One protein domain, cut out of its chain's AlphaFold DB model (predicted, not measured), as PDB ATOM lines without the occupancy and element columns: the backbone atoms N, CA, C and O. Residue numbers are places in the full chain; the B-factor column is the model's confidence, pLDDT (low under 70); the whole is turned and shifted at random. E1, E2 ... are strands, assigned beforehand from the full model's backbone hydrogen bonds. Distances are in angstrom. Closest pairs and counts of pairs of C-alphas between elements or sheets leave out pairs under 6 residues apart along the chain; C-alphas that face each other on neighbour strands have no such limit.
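Overview. This is residues 59 to 105 of the 337 residues of an uncharacterized protein of Sorangium cellulosum (strain So ce56) (UniProt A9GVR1). With little regular structure, this is a small, short-stranded sheet, E1, E2 and E3 side by side, and a tail, residues 89 to 105, that folds back on itself beyond the E1 edge. The 47 printed residues hold no named helix and three strands, an all-strand antiparallel meander, each strand the neighbour of the one before. The whole is compact, radius of gyration of the C-alphas 9.4 A, spanning 29 by 19 by 15 A.

Along the chain. Find C-alpha 72 at (26.716, -2.187, -31.166); E2 runs 12.4 A to residue 76. E3, residues 84 to 88, runs 12.0 A to C-alpha 88 at (22.909, -1.216, -32.050). E1 is residues 59 to 61, 7.0 A.

Arrangement. Look first at the hairpin E2 and E3, antiparallel at 160 degrees, with N 73 and O 87 2.7 A apart, within hydrogen-bond range. In the hairpin E1 and E2, antiparallel at 143 degrees, N 74 and O 60 are 2.8 A apart, also within range. Residues 93 to 94 pair antiparallel with 102 to 103.

Size, cuts and confidence. The C-alphas farthest apart, those of Gly 80 and Pro 105, are 29.7 A apart. The printed part has no cut, and both links between strands are short. Residues 90 to 91 and 105 have pLDDT under 70.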
ATOM      1  N   TYR A  59      31.135   3.980 -22.857       93.81
ATOM      2  CA  TYR A  59      30.382   3.364 -23.944       93.81
ATOM      3  C   TYR A  59      31.378   2.857 -24.988       93.81
ATOM      4  O   TYR A  59      32.214   3.638 -25.433       93.81
ATOM      5  N   LEU A  60      31.307   1.573 -25.336       93.19
ATOM      6  CA  LEU A  60      32.274   0.894 -26.204       93.19
ATOM      7  C   LEU A  60      31.557   0.234 -27.373       93.19
ATOM      8  O   LEU A  60      30.559  -0.461 -27.174       93.19
ATOM      9  N   CYS A  61      32.063   0.409 -28.585       93.00
ATOM     10  CA  CYS A  61      31.686  -0.427 -29.708       93.00
ATOM     11  C   CYS A  61      32.054  -1.877 -29.381       93.00
ATOM     12  O   CYS A  61      33.035  -2.145 -28.688       93.00
ATOM     13  N   GLY A  62      31.292  -2.841 -29.892       89.19
ATOM     14  CA  GLY A  62      31.520  -4.250 -29.577       89.19
ATOM     15  C   GLY A  62      32.882  -4.782 -30.006       89.19
ATOM     16  O   GLY A  62      33.236  -5.867 -29.591       89.19
ATOM     17  N   ASN A  63      33.654  -4.042 -30.800       87.38
ATOM     18  CA  ASN A  63      35.031  -4.362 -31.166       87.38
ATOM     19  C   ASN A  63      36.088  -3.466 -30.484       87.38
ATOM     20  O   ASN A  63      37.254  -3.537 -30.870       87.38
ATOM     21  N   ASP A  64      35.714  -2.647 -29.496       89.19
ATOM     22  CA  ASP A  64      36.635  -1.808 -28.715       89.19
ATOM     23  C   ASP A  64      36.973  -2.444 -27.359       89.19
ATOM     24  O   ASP A  64      36.481  -2.064 -26.296       89.19
ATOM     25  N   GLY A  65      37.784  -3.504 -27.396       82.81
ATOM     26  CA  GLY A  65      38.271  -4.180 -26.185       82.81
ATOM     27  C   GLY A  65      37.238  -5.050 -25.457       82.81
ATOM     28  O   GLY A  65      37.565  -5.660 -24.440       82.81
ATOM     29  N   ILE A  66      36.023  -5.156 -25.993       85.06
ATOM     30  CA  ILE A  66      35.028  -6.181 -25.658       85.06
ATOM     31  C   ILE A  66      34.850  -7.097 -26.879       85.06
ATOM     32  O   ILE A  66      35.193  -6.705 -27.988       85.06
ATOM     33  N   ASN A  67      34.404  -8.344 -26.698       82.62
ATOM     34  CA  ASN A  67      34.190  -9.294 -27.805       82.62
ATOM     35  C   ASN A  67      32.706  -9.349 -28.198       82.62
ATOM     36  O   ASN A  67      32.039 -10.364 -28.021       82.62
ATOM     37  N   GLY A  68      32.165  -8.205 -28.614       77.44
ATOM     38  CA  GLY A  68      30.765  -8.012 -28.989       77.44
ATOM     39  C   GLY A  68      30.564  -7.644 -30.460       77.44
ATOM     40  O   GLY A  68      31.498  -7.532 -31.250       77.44
ATOM     41  N   ASP A  69      29.307  -7.427 -30.848       76.50
ATOM     42  CA  ASP A  69      28.963  -6.949 -32.196       76.50
ATOM     43  C   ASP A  69      29.568  -5.554 -32.458       76.50
ATOM     44  O   ASP A  69      29.228  -4.591 -31.767       76.50
ATOM     45  N   ARG A  70      30.436  -5.438 -33.479       83.94
ATOM     46  CA  ARG A  70      31.138  -4.193 -33.853       83.94
ATOM     47  C   ARG A  70      30.213  -2.999 -34.100       83.94
ATOM     48  O   ARG A  70      30.628  -1.866 -33.913       83.94
ATOM     49  N   ASP A  71      28.972  -3.244 -34.516       82.94
ATOM     50  CA  ASP A  71      27.982  -2.209 -34.803       82.94
ATOM     51  C   ASP A  71      27.071  -1.969 -33.598       82.94
ATOM     52  O   ASP A  71      25.967  -1.461 -33.746       82.94
ATOM     53  N   THR A  72      27.486  -2.363 -32.397       83.81
ATOM     54  CA  THR A  72      26.716  -2.187 -31.166       83.81
ATOM     55  C   THR A  72      27.538  -1.442 -30.134       83.81
ATOM     56  O   THR A  72      28.668  -1.814 -29.846       83.81
ATOM     57  N   LEU A  73      26.952  -0.388 -29.579       88.50
ATOM     58  CA  LEU A  73      27.479   0.395 -28.481       88.50
ATOM     59  C   LEU A  73      27.012  -0.217 -27.159       88.50
ATOM     60  O   LEU A  73      25.823  -0.215 -26.849       88.50
ATOM     61  N   TYR A  74      27.936  -0.750 -26.379       91.94
ATOM     62  CA  TYR A  74      27.685  -1.338 -25.071       91.94
ATOM     63  C   TYR A  74      28.026  -0.338 -23.978       91.94
ATOM     64  O   TYR A  74      29.005   0.398 -24.075       91.94
ATOM     65  N   TYR A  75      27.253  -0.352 -22.897       92.81
ATOM     66  CA  TYR A  75      27.595   0.365 -21.683       92.81
ATOM     67  C   TYR A  75      28.405  -0.521 -20.735       92.81
ATOM     68  O   TYR A  75      27.936  -1.561 -20.258       92.81
ATOM     69  N   CYS A  76      29.603  -0.052 -20.410       93.06
ATOM     70  CA  CYS A  76      30.478  -0.631 -19.411       93.06
ATOM     71  C   CYS A  76      30.473   0.223 -18.141       93.06
ATOM     72  O   CYS A  76      30.886   1.384 -18.150       93.06
ATOM     73  N   SER A  77      30.026  -0.354 -17.022       92.50
ATOM     74  CA  SER A  77      29.924   0.356 -15.738       92.50
ATOM     75  C   SER A  77      31.272   0.533 -15.025       92.50
ATOM     76  O   SER A  77      31.418   1.442 -14.204       92.50
ATOM     77  N   GLY A  78      32.267  -0.292 -15.361       89.56
ATOM     78  CA  GLY A  78      33.603  -0.300 -14.769       89.56
ATOM     79  C   GLY A  78      34.473  -1.423 -15.329       89.56
ATOM     80  O   GLY A  78      33.985  -2.292 -16.049       89.56
ATOM     81  N   GLN A  79      35.766  -1.407 -14.997       93.06
ATOM     82  CA  GLN A  79      36.684  -2.495 -15.345       93.06
ATOM     83  C   GLN A  79      36.201  -3.821 -14.734       93.06
ATOM     84  O   GLN A  79      35.809  -3.864 -13.569       93.06
ATOM     85  N   GLY A  80      36.218  -4.896 -15.521       87.25
ATOM     86  CA  GLY A  80      35.748  -6.225 -15.127       87.25
ATOM     87  C   GLY A  80      34.224  -6.403 -15.156       87.25
ATOM     88  O   GLY A  80      33.750  -7.518 -14.955       87.25
ATOM     89  N   ALA A  81      33.446  -5.346 -15.418       89.88
ATOM     90  CA  ALA A  81      31.992  -5.447 -15.498       89.88
ATOM     91  C   ALA A  81      31.540  -6.232 -16.738       89.88
ATOM     92  O   ALA A  81      32.220  -6.255 -17.762       89.88
ATOM     93  N   THR A  82      30.357  -6.836 -16.678       85.75
ATOM     94  CA  THR A  82      29.707  -7.382 -17.873       85.75
ATOM     95  C   THR A  82      29.166  -6.227 -18.728       85.75
ATOM     96  O   THR A  82      28.463  -5.369 -18.179       85.75
ATOM     97  N   PRO A  83      29.458  -6.177 -20.042       88.06
ATOM     98  CA  PRO A  83      28.860  -5.189 -20.937       88.06
ATOM     99  C   PRO A  83      27.328  -5.258 -20.884       88.06
ATOM    100  O   PRO A  83      26.742  -6.339 -20.902       88.06
ATOM    101  N   SER A  84      26.670  -4.104 -20.795       82.06
ATOM    102  CA  SER A  84      25.222  -3.985 -20.582       82.06
ATOM    103  C   SER A  84      24.603  -2.950 -21.523       82.06
ATOM    104  O   SER A  84      25.324  -2.247 -22.226       82.06
ATOM    105  N   SER A  85      23.272  -2.858 -21.557       71.00
ATOM    106  CA  SER A  85      22.529  -1.868 -22.358       71.00
ATOM    107  C   SER A  85      23.001  -1.748 -23.823       71.00
ATOM    108  O   SER A  85      23.330  -0.643 -24.256       71.00
ATOM    109  N   PRO A  86      23.073  -2.858 -24.587       77.38
ATOM    110  CA  PRO A  86      23.547  -2.822 -25.967       77.38
ATOM    111  C   PRO A  86      22.634  -1.953 -26.844       77.38
ATOM    112  O   PRO A  86      21.456  -2.258 -27.035       77.38
ATOM    113  N   GLN A  87      23.187  -0.885 -27.412       80.06
ATOM    114  CA  GLN A  87      22.553  -0.037 -28.416       80.06
ATOM    115  C   GLN A  87      23.168  -0.333 -29.784       80.06
ATOM    116  O   GLN A  87      24.291   0.073 -30.069       80.06
ATOM    117  N   ARG A  88      22.429  -0.992 -30.680       73.12
ATOM    118  CA  ARG A  88      22.909  -1.216 -32.050       73.12
ATOM    119  C   ARG A  88      22.944   0.100 -32.837       73.12
ATOM    120  O   ARG A  88      21.938   0.799 -32.948       73.12
ATOM    121  N   CYS A  89      24.097   0.434 -33.392       72.00
ATOM    122  CA  CYS A  89      24.357   1.618 -34.189       72.00
ATOM    123  C   CYS A  89      24.010   1.378 -35.662       72.00
ATOM    124  O   CYS A  89      24.718   0.674 -36.379       72.00
ATOM    125  N   GLN A  90      22.924   2.004 -36.122       66.12
ATOM    126  CA  GLN A  90      22.353   1.821 -37.464       66.12
ATOM    127  C   GLN A  90      23.358   2.004 -38.614       66.12
ATOM    128  O   GLN A  90      23.269   1.301 -39.618       66.12
ATOM    129  N   TYR A  91      24.312   2.924 -38.468       69.06
ATOM    130  CA  TYR A  91      25.285   3.270 -39.511       69.06
ATOM    131  C   TYR A  91      26.720   2.901 -39.124       69.06
ATOM    132  O   TYR A  91      27.688   3.505 -39.587       69.06
ATOM    133  N   GLY A  92      26.844   1.907 -38.247       77.38
ATOM    134  CA  GLY A  92      28.098   1.494 -37.639       77.38
ATOM    135  C   GLY A  92      28.398   2.259 -36.357       77.38
ATOM    136  O   GLY A  92      27.844   3.329 -36.084       77.38
ATOM    137  N   CYS A  93      29.267   1.675 -35.547       84.00
ATOM    138  CA  CYS A  93      29.780   2.282 -34.333       84.00
ATOM    139  C   CYS A  93      31.203   2.787 -34.606       84.00
ATOM    140  O   CYS A  93      32.014   2.077 -35.200       84.00
ATOM    141  N   THR A  94      31.495   4.030 -34.232       92.44
ATOM    142  CA  THR A  94      32.840   4.601 -34.349       92.44
ATOM    143  C   THR A  94      33.532   4.552 -33.003       92.44
ATOM    144  O   THR A  94      33.045   5.153 -32.041       92.44
ATOM    145  N   ILE A  95      34.700   3.907 -33.000       93.44
ATOM    146  CA  ILE A  95      35.633   3.910 -31.877       93.44
ATOM    147  C   ILE A  95      36.235   5.309 -31.737       93.44
ATOM    148  O   ILE A  95      36.789   5.854 -32.699       93.44
ATOM    149  N   VAL A  96      36.125   5.900 -30.550       90.25
ATOM    150  CA  VAL A  96      36.672   7.214 -30.212       90.25
ATOM    151  C   VAL A  96      37.733   7.034 -29.120       90.25
ATOM    152  O   VAL A  96      37.398   7.011 -27.936       90.25
ATOM    153  N   PRO A  97      39.030   6.958 -29.480       87.62
ATOM    154  CA  PRO A  97      40.094   6.697 -28.514       87.62
ATOM    155  C   PRO A  97      40.081   7.677 -27.334       87.62
ATOM    156  O   PRO A  97      40.179   8.892 -27.517       87.62
ATOM    157  N   GLY A  98      39.986   7.141 -26.115       85.75
ATOM    158  CA  GLY A  98      39.988   7.927 -24.877       85.75
ATOM    159  C   GLY A  98      38.667   8.633 -24.547       85.75
ATOM    160  O   GLY A  98      38.638   9.440 -23.617       85.75
ATOM    161  N   ALA A  99      37.582   8.348 -25.270       91.19
ATOM    162  CA  ALA A  99      36.250   8.874 -24.995       91.19
ATOM    163  C   ALA A  99      35.178   7.781 -25.143       91.19
ATOM    164  O   ALA A  99      35.483   6.618 -25.377       91.19
ATOM    165  N   ASN A 100      33.911   8.165 -24.973       90.38
ATOM    166  CA  ASN A 100      32.795   7.288 -25.303       90.38
ATOM    167  C   ASN A 100      32.740   7.080 -26.815       90.38
ATOM    168  O   ASN A 100      32.678   8.054 -27.578       90.38
ATOM    169  N   ASP A 101      32.659   5.820 -27.214       94.44
ATOM    170  CA  ASP A 101      32.300   5.448 -28.565       94.44
ATOM    171  C   ASP A 101      30.894   5.936 -28.892       94.44
ATOM    172  O   ASP A 101      30.073   6.253 -28.020       94.44
ATOM    173  N   LYS A 102      30.611   6.041 -30.186       87.69
ATOM    174  CA  LYS A 102      29.345   6.604 -30.642       87.69
ATOM    175  C   LYS A 102      28.818   5.893 -31.863       87.69
ATOM    176  O   LYS A 102      29.562   5.505 -32.761       87.69
ATOM    177  N   CYS A 103      27.498   5.823 -31.934       79.31
ATOM    178  CA  CYS A 103      26.836   5.448 -33.164       79.31
ATOM    179  C   CYS A 103      27.046   6.513 -34.237       79.31
ATOM    180  O   CYS A 103      26.934   7.716 -33.979       79.31
ATOM    181  N   ASN A 104      27.328   6.053 -35.451       77.12
ATOM    182  CA  ASN A 104      27.452   6.922 -36.603       77.12
ATOM    183  C   ASN A 104      26.105   7.556 -36.945       77.12
ATOM    184  O   ASN A 104      25.067   6.885 -36.871       77.12
ATOM    185  N   PRO A 105      26.106   8.837 -37.348       58.44
ATOM    186  CA  PRO A 105      24.926   9.442 -37.934       58.44
ATOM    187  C   PRO A 105      24.610   8.790 -39.296       58.44
ATOM    188  O   PRO A 105      25.494   8.182 -39.908       58.44
TER     189      PRO A 105